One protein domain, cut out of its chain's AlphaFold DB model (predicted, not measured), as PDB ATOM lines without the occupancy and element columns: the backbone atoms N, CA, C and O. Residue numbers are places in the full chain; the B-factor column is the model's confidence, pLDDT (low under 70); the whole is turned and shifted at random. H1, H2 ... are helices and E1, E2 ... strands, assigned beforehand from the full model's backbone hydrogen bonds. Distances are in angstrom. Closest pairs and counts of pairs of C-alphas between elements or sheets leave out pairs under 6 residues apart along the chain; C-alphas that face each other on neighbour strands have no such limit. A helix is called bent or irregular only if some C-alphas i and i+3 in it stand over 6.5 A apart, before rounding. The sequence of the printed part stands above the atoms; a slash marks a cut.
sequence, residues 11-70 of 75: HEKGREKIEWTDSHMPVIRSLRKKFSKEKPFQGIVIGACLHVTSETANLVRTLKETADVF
ATOM      1  N   HIS A  11     -16.873   9.233 -64.474       93.00
ATOM      2  CA  HIS A  11     -18.170   9.170 -63.800       93.00
ATOM      3  C   HIS A  11     -18.936   7.866 -64.073       93.00
ATOM      4  O   HIS A  11     -19.548   7.325 -63.151       93.00
ATOM      5  N   GLU A  12     -18.892   7.330 -65.298       96.06
ATOM      6  CA  GLU A  12     -19.611   6.094 -65.644       96.06
ATOM      7  C   GLU A  12     -19.044   4.896 -64.889       96.06
ATOM      8  O   GLU A  12     -19.767   4.221 -64.155       96.06
ATOM      9  N   LYS A  13     -17.725   4.704 -64.967       95.69
ATOM     10  CA  LYS A  13     -17.021   3.642 -64.243       95.69
ATOM     11  C   LYS A  13     -17.185   3.781 -62.727       95.69
ATOM     12  O   LYS A  13     -17.322   2.790 -62.008       95.69
ATOM     13  N   GLY A  14     -17.182   5.017 -62.227       94.88
ATOM     14  CA  GLY A  14     -17.476   5.319 -60.829       94.88
ATOM     15  C   GLY A  14     -18.878   4.857 -60.432       94.88
ATOM     16  O   GLY A  14     -19.028   4.184 -59.412       94.88
ATOM     17  N   ARG A  15     -19.892   5.155 -61.254       95.69
ATOM     18  CA  ARG A  15     -21.284   4.740 -61.031       95.69
ATOM     19  C   ARG A  15     -21.420   3.221 -60.974       95.69
ATOM     20  O   ARG A  15     -22.012   2.719 -60.023       95.69
ATOM     21  N   GLU A  16     -20.829   2.502 -61.923       97.31
ATOM     22  CA  GLU A  16     -20.847   1.033 -61.939       97.31
ATOM     23  C   GLU A  16     -20.249   0.445 -60.658       97.31
ATOM     24  O   GLU A  16     -20.837  -0.436 -60.030       97.31
ATOM     25  N   LYS A  17     -19.109   0.985 -60.210       96.62
ATOM     26  CA  LYS A  17     -18.467   0.535 -58.972       96.62
ATOM     27  C   LYS A  17     -19.336   0.815 -57.745       96.62
ATOM     28  O   LYS A  17     -19.444  -0.033 -56.867       96.62
ATOM     29  N   ILE A  18     -19.981   1.981 -57.686       96.81
ATOM     30  CA  ILE A  18     -20.910   2.335 -56.604       96.81
ATOM     31  C   ILE A  18     -22.100   1.367 -56.573       96.81
ATOM     32  O   ILE A  18     -22.480   0.913 -55.496       96.81
ATOM     33  N   GLU A  19     -22.682   1.039 -57.728       96.38
ATOM     34  CA  GLU A  19     -23.803   0.095 -57.839       96.38
ATOM     35  C   GLU A  19     -23.403  -1.325 -57.432       96.38
ATOM     36  O   GLU A  19     -24.132  -1.983 -56.686       96.38
ATOM     37  N   TRP A  20     -22.215  -1.772 -57.845       97.25
ATOM     38  CA  TRP A  20     -21.662  -3.051 -57.412       97.25
ATOM     39  C   TRP A  20     -21.433  -3.083 -55.897       97.25
ATOM     40  O   TRP A  20     -21.844  -4.028 -55.231       97.25
ATOM     41  N   THR A  21     -20.850  -2.037 -55.313       96.94
ATOM     42  CA  THR A  21     -20.669  -1.956 -53.858       96.94
ATOM     43  C   THR A  21     -22.016  -1.915 -53.125       96.94
ATOM     44  O   THR A  21     -22.161  -2.541 -52.079       96.94
ATOM     45  N   ASP A  22     -23.041  -1.260 -53.682       96.44
ATOM     46  CA  ASP A  22     -24.372  -1.171 -53.063       96.44
ATOM     47  C   ASP A  22     -25.029  -2.547 -52.882       96.44
ATOM     48  O   ASP A  22     -25.715  -2.782 -51.883       96.44
ATOM     49  N   SER A  23     -24.808  -3.484 -53.813       96.38
ATOM     50  CA  SER A  23     -25.327  -4.855 -53.692       96.38
ATOM     51  C   SER A  23     -24.709  -5.636 -52.532       96.38
ATOM     52  O   SER A  23     -25.372  -6.520 -51.991       96.38
ATOM     53  N   HIS A  24     -23.519  -5.237 -52.083       96.88
ATOM     54  CA  HIS A  24     -22.792  -5.838 -50.965       96.88
ATOM     55  C   HIS A  24     -22.982  -5.083 -49.638       96.88
ATOM     56  O   HIS A  24     -22.432  -5.486 -48.616       96.88
ATOM     57  N   MET A  25     -23.784  -4.010 -49.614       97.19
ATOM     58  CA  MET A  25     -24.057  -3.200 -48.417       97.19
ATOM     59  C   MET A  25     -25.541  -3.279 -47.995       97.19
ATOM     60  O   MET A  25     -26.252  -2.266 -48.001       97.19
ATOM     61  N   PRO A  26     -26.050  -4.462 -47.593       96.56
ATOM     62  CA  PRO A  26     -27.480  -4.670 -47.340       96.56
ATOM     63  C   PRO A  26     -28.031  -3.786 -46.213       96.56
ATOM     64  O   PRO A  26     -29.178  -3.341 -46.281       96.56
ATOM     65  N   VAL A  27     -27.209  -3.482 -45.203       96.62
ATOM     66  CA  VAL A  27     -27.600  -2.630 -44.071       96.62
ATOM     67  C   VAL A  27     -27.852  -1.195 -44.529       96.62
ATOM     68  O   VAL A  27     -28.931  -0.661 -44.281       96.62
ATOM     69  N   ILE A  28     -26.916  -0.589 -45.268       95.31
ATOM     70  CA  ILE A  28     -27.071   0.777 -45.796       95.31
ATOM     71  C   ILE A  28     -28.291   0.867 -46.717       95.31
ATOM     72  O   ILE A  28     -29.070   1.813 -46.622       95.31
ATOM     73  N   ARG A  29     -28.515  -0.142 -47.565       94.56
ATOM     74  CA  ARG A  29     -29.702  -0.205 -48.427       94.56
ATOM     75  C   ARG A  29     -31.006  -0.271 -47.624       94.56
ATOM     76  O   ARG A  29     -31.975   0.396 -47.982       94.56
ATOM     77  N   SER A  30     -31.044  -1.066 -46.556       94.69
ATOM     78  CA  SER A  30     -32.212  -1.163 -45.672       94.69
ATOM     79  C   SER A  30     -32.495   0.167 -44.967       94.69
ATOM     80  O   SER A  30     -33.622   0.664 -45.011       94.69
ATOM     81  N   LEU A  31     -31.455   0.798 -44.412       93.19
ATOM     82  CA  LEU A  31     -31.558   2.108 -43.764       93.19
ATOM     83  C   LEU A  31     -32.052   3.179 -44.736       93.19
ATOM     84  O   LEU A  31     -32.945   3.943 -44.387       93.19
ATOM     85  N   ARG A  32     -31.558   3.182 -45.979       93.19
ATOM     86  CA  ARG A  32     -32.031   4.092 -47.028       93.19
ATOM     87  C   ARG A  32     -33.515   3.922 -47.322       93.19
ATOM     88  O   ARG A  32     -34.239   4.906 -47.348       93.19
ATOM     89  N   LYS A  33     -33.993   2.683 -47.480       92.62
ATOM     90  CA  LYS A  33     -35.422   2.399 -47.714       92.62
ATOM     91  C   LYS A  33     -36.315   2.833 -46.551       92.62
ATOM     92  O   LYS A  33     -37.440   3.266 -46.786       92.62
ATOM     93  N   LYS A  34     -35.841   2.670 -45.314       93.06
ATOM     94  CA  LYS A  34     -36.570   3.077 -44.111       93.06
ATOM     95  C   LYS A  34     -36.606   4.600 -43.990       93.06
ATOM     96  O   LYS A  34     -37.673   5.206 -43.953       93.06
ATOM     97  N   PHE A  35     -35.434   5.225 -43.983       91.31
ATOM     98  CA  PHE A  35     -35.295   6.637 -43.666       91.31
ATOM     99  C   PHE A  35     -35.633   7.570 -44.822       91.31
ATOM    100  O   PHE A  35     -35.918   8.732 -44.559       91.31
ATOM    101  N   SER A  36     -35.682   7.112 -46.078       88.75
ATOM    102  CA  SER A  36     -36.169   7.954 -47.186       88.75
ATOM    103  C   SER A  36     -37.637   8.357 -47.012       88.75
ATOM    104  O   SER A  36     -38.060   9.399 -47.514       88.75
ATOM    105  N   LYS A  37     -38.407   7.557 -46.261       88.31
ATOM    106  CA  LYS A  37     -39.787   7.866 -45.868       88.31
ATOM    107  C   LYS A  37     -39.849   8.757 -44.630       88.31
ATOM    108  O   LYS A  37     -40.639   9.690 -44.601       88.31
ATOM    109  N   GLU A  38     -39.033   8.452 -43.622       90.06
ATOM    110  CA  GLU A  38     -39.045   9.149 -42.326       90.06
ATOM    111  C   GLU A  38     -38.331  10.513 -42.376       90.06
ATOM    112  O   GLU A  38     -38.627  11.378 -41.560       90.06
ATOM    113  N   LYS A  39     -37.399  10.699 -43.322       87.88
ATOM    114  CA  LYS A  39     -36.531  11.877 -43.502       87.88
ATOM    115  C   LYS A  39     -36.024  12.475 -42.177       87.88
ATOM    116  O   LYS A  39     -36.190  13.669 -41.934       87.88
ATOM    117  N   PRO A  40     -35.376  11.665 -41.318       88.06
ATOM    118  CA  PRO A  40     -35.020  12.076 -39.959       88.06
ATOM    119  C   PRO A  40     -33.996  13.218 -39.900       88.06
ATOM    120  O   PRO A  40     -33.822  13.826 -38.849       88.06
ATOM    121  N   PHE A  41     -33.307  13.501 -41.005       86.38
ATOM    122  CA  PHE A  41     -32.253  14.508 -41.080       86.38
ATOM    123  C   PHE A  41     -32.650  15.711 -41.948       86.38
ATOM    124  O   PHE A  41     -31.792  16.495 -42.353       86.38
ATOM    125  N   GLN A  42     -33.938  15.865 -42.268       87.31
ATOM    126  CA  GLN A  42     -34.427  17.009 -43.035       87.31
ATOM    127  C   GLN A  42     -34.123  18.328 -42.307       87.31
ATOM    128  O   GLN A  42     -34.361  18.450 -41.106       87.31
ATOM    129  N   GLY A  43     -33.591  19.319 -43.029       83.62
ATOM    130  CA  GLY A  43     -33.175  20.601 -42.457       83.62
ATOM    131  C   GLY A  43     -31.853  20.562 -41.681       83.62
ATOM    132  O   GLY A  43     -31.430  21.597 -41.168       83.62
ATOM    133  N   ILE A  44     -31.181  19.406 -41.598       87.06
ATOM    134  CA  ILE A  44     -29.860  19.276 -40.975       87.06
ATOM    135  C   ILE A  44     -28.784  19.296 -42.056       87.06
ATOM    136  O   ILE A  44     -28.791  18.478 -42.976       87.06
ATOM    137  N   VAL A  45     -27.811  20.191 -41.893       83.81
ATOM    138  CA  VAL A  45     -26.602  20.227 -42.722       83.81
ATOM    139  C   VAL A  45     -25.579  19.242 -42.163       83.81
ATOM    140  O   VAL A  45     -25.120  19.385 -41.030       83.81
ATOM    141  N   ILE A  46     -25.202  18.248 -42.969       84.88
ATOM    142  CA  ILE A  46     -24.229  17.217 -42.588       84.88
ATOM    143  C   ILE A  46     -22.891  17.493 -43.278       84.88
ATOM    144  O   ILE A  46     -22.790  17.375 -44.498       84.88
ATOM    145  N   GLY A  47     -21.857  17.809 -42.493       87.06
ATOM    146  CA  GLY A  47     -20.467  17.833 -42.952       87.06
ATOM    147  C   GLY A  47     -19.818  16.453 -42.825       87.06
ATOM    148  O   GLY A  47     -19.996  15.778 -41.812       87.06
ATOM    149  N   ALA A  48     -19.053  16.032 -43.834       85.12
ATOM    150  CA  ALA A  48     -18.366  14.742 -43.840       85.12
ATOM    151  C   ALA A  48     -16.867  14.910 -44.126       85.12
ATOM    152  O   ALA A  48     -16.481  15.494 -45.134       85.12
ATOM    153  N   CYS A  49     -16.032  14.351 -43.250       90.62
ATOM    154  CA  CYS A  49     -14.589  14.199 -43.431       90.62
ATOM    155  C   CYS A  49     -14.286  12.698 -43.406       90.62
ATOM    156  O   CYS A  49     -14.131  12.095 -42.345       90.62
ATOM    157  N   LEU A  50     -14.335  12.072 -44.579       90.06
ATOM    158  CA  LEU A  50     -14.200  10.627 -44.756       90.06
ATOM    159  C   LEU A  50     -13.421  10.347 -46.039       90.06
ATOM    160  O   LEU A  50     -13.412  11.161 -46.963       90.06
ATOM    161  N   HIS A  51     -12.808   9.168 -46.127       92.50
ATOM    162  CA  HIS A  51     -12.188   8.729 -47.372       92.50
ATOM    163  C   HIS A  51     -13.234   8.612 -48.487       92.50
ATOM    164  O   HIS A  51     -14.279   7.974 -48.322       92.50
ATOM    165  N   VAL A  52     -12.941   9.220 -49.638       91.19
ATOM    166  CA  VAL A  52     -13.815   9.177 -50.812       91.19
ATOM    167  C   VAL A  52     -13.647   7.825 -51.504       91.19
ATOM    168  O   VAL A  52     -12.692   7.596 -52.245       91.19
ATOM    169  N   THR A  53     -14.581   6.912 -51.238       94.31
ATOM    170  CA  THR A  53     -14.629   5.560 -51.810       94.31
ATOM    171  C   THR A  53     -16.041   5.219 -52.307       94.31
ATOM    172  O   THR A  53     -16.987   5.995 -52.134       94.31
ATOM    173  N   SER A  54     -16.211   4.048 -52.927       93.81
ATOM    174  CA  SER A  54     -17.515   3.571 -53.417       93.81
ATOM    175  C   SER A  54     -18.503   3.282 -52.277       93.81
ATOM    176  O   SER A  54     -19.706   3.491 -52.425       93.81
ATOM    177  N   GLU A  55     -18.001   2.868 -51.114       95.25
ATOM    178  CA  GLU A  55     -18.767   2.672 -49.882       95.25
ATOM    179  C   GLU A  55     -19.282   4.015 -49.347       95.25
ATOM    180  O   GLU A  55     -20.482   4.168 -49.100       95.25
ATOM    181  N   THR A  56     -18.399   5.019 -49.243       94.19
ATOM    182  CA  THR A  56     -18.766   6.375 -48.804       94.19
ATOM    183  C   THR A  56     -19.775   7.010 -49.755       94.19
ATOM    184  O   THR A  56     -20.712   7.665 -49.307       94.19
ATOM    185  N   ALA A  57     -19.673   6.761 -51.063       94.19
ATOM    186  CA  ALA A  57     -20.672   7.227 -52.021       94.19
ATOM    187  C   ALA A  57     -22.074   6.652 -51.738       94.19
ATOM    188  O   ALA A  57     -23.059   7.387 -51.803       94.19
ATOM    189  N   ASN A  58     -22.194   5.370 -51.368       95.44
ATOM    190  CA  ASN A  58     -23.487   4.781 -50.987       95.44
ATOM    191  C   ASN A  58     -24.015   5.303 -49.643       95.44
ATOM    192  O   ASN A  58     -25.230   5.477 -49.483       95.44
ATOM    193  N   LEU A  59     -23.124   5.615 -48.700       93.50
ATOM    194  CA  LEU A  59     -23.491   6.327 -47.476       93.50
ATOM    195  C   LEU A  59     -24.039   7.726 -47.800       93.50
ATOM    196  O   LEU A  59     -25.142   8.060 -47.376       93.50
ATOM    197  N   VAL A  60     -23.334   8.513 -48.613       92.38
ATOM    198  CA  VAL A  60     -23.751   9.870 -49.000       92.38
ATOM    199  C   VAL A  60     -25.052   9.856 -49.803       92.38
ATOM    200  O   VAL A  60     -25.908  10.701 -49.565       92.38
ATOM    201  N   ARG A  61     -25.269   8.876 -50.695       92.31
ATOM    202  CA  ARG A  61     -26.569   8.678 -51.371       92.31
ATOM    203  C   ARG A  61     -27.697   8.468 -50.365       92.31
ATOM    204  O   ARG A  61     -28.760   9.058 -50.506       92.31
ATOM    205  N   THR A  62     -27.440   7.671 -49.330       92.75
ATOM    206  CA  THR A  62     -28.408   7.420 -48.258       92.75
ATOM    207  C   THR A  62     -28.707   8.689 -47.465       92.75
ATOM    208  O   THR A  62     -29.868   9.005 -47.229       92.75
ATOM    209  N   LEU A  63     -27.682   9.459 -47.101       91.31
ATOM    210  CA  LEU A  63     -27.863  10.729 -46.401       91.31
ATOM    211  C   LEU A  63     -28.589  11.755 -47.276       91.31
ATOM    212  O   LEU A  63     -29.508  12.398 -46.801       91.31
ATOM    213  N   LYS A  64     -28.275  11.849 -48.570       87.69
ATOM    214  CA  LYS A  64     -28.938  12.776 -49.500       87.69
ATOM    215  C   LYS A  64     -30.431  12.489 -49.680       87.69
ATOM    216  O   LYS A  64     -31.211  13.405 -49.903       87.69
ATOM    217  N   GLU A  65     -30.844  11.227 -49.600       87.38
ATOM    218  CA  GLU A  65     -32.264  10.859 -49.660       87.38
ATOM    219  C   GLU A  65     -33.017  11.156 -48.349       87.38
ATOM    220  O   GLU A  65     -34.248  11.137 -48.326       87.38
ATOM    221  N   THR A  66     -32.292  11.418 -47.258       83.62
ATOM    222  CA  THR A  66     -32.835  11.513 -45.893       83.62
ATOM    223  C   THR A  66     -32.549  12.851 -45.199       83.62
ATOM    224  O   THR A  66     -33.139  13.107 -44.148       83.62
ATOM    225  N   ALA A  67     -31.690  13.687 -45.795       76.75
ATOM    226  CA  ALA A  67     -31.132  14.944 -45.294       76.75
ATOM    227  C   ALA A  67     -30.858  15.952 -46.427       76.75
ATOM    228  O   ALA A  67     -30.748  15.575 -47.597       76.75
ATOM    229  N   ASP A  68     -30.601  17.209 -46.057       63.25
ATOM    230  CA  ASP A  68     -30.057  18.240 -46.949       63.25
ATOM    231  C   ASP A  68     -28.513  18.230 -46.889       63.25
ATOM    232  O   ASP A  68     -27.880  18.889 -46.062       63.25
ATOM    233  N   VAL A  69     -27.870  17.426 -47.744       60.09
ATOM    234  CA  VAL A  69     -26.406  17.228 -47.713       60.09
ATOM    235  C   VAL A  69     -25.665  18.333 -48.476       60.09
ATOM    236  O   VAL A  69     -25.819  18.456 -49.692       60.09
ATOM    237  N   PHE A  70     -24.774  19.054 -47.786       54.19
ATOM    238  CA  PHE A  70     -23.759  19.917 -48.401       54.19
ATOM    239  C   PHE A  70     -22.385  19.246 -48.306       54.19
ATOM    240  O   PHE A  70     -21.893  18.960 -47.219       54.19
TER     241      PHE A  70
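Overview. This is residues 11 to 70 of the 75 residues of an uncharacterized protein of Candidatus Atribacteria bacterium (UniProt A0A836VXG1). Two helices, H2 and H3, lie side by side and run the same way, and a third, H1, stands across the end where H3 begins. Strand E1 and the link after it, residues 46 to 53, bring the chain from the far end of H2 back to the first residue of H3. The printed part has 60 residues with three named helices and one named strand, in the order H1, H2, E1, H3, and its class is mostly helix. It is compact, with a radius of gyration of the C-alphas of 11.7 A and spans of 32 by 23 by 18 A.

Along the chain. H3 takes residues 54 to 66, 18.8 A from first to last C-alpha, and ends at C-alpha 66, (-32.835, 11.513, -45.893). H2 takes residues 26 to 38, 18.7 A; it is neither bent nor irregular, but only just: C-alphas 34 and 37 are 6.0 A apart. H1, residues 11 to 23, is also 18.7 A long and begins at C-alpha 11, (-18.170, 9.170, -63.800). E1 is residues 41 to 45, 8.2 A.

Arrangement. H3 and H2 touch at a shallow tilt of 17 degrees, the same way; their closest C-alphas, those of Thr 66 and Ser 36, are 5.0 A apart. H3 touches H1 with residues 54 to 58 alone, about perpendicular at 81 degrees, and the closest C-alphas are those of Ser 54 and Ile 18, 4.8 A apart. H1 and H2 are close but not clearly touching, about perpendicular at 83 degrees, with C-alphas 22 and 29 at 7.1 A. E1 pairs with no named strand; its closest C-alpha to H3 is that of Phe 41, 5.7 A from that of Thr 66. H1 and E1 are apart. In H1 and H3 every O i to N i+4 pair is within hydrogen-bond range, and in H2 7 of 9 are.

Size, cuts and confidence. The C-alphas farthest apart, those of Lys 13 and Gly 43, are 32.0 A apart. The printed part has no cut. The links H1 to H2 and H2 to E1 are tight, and E1 to H3 is short. Mean pLDDT of the printed part is 90.3, and residues 68 to 70 are under 70.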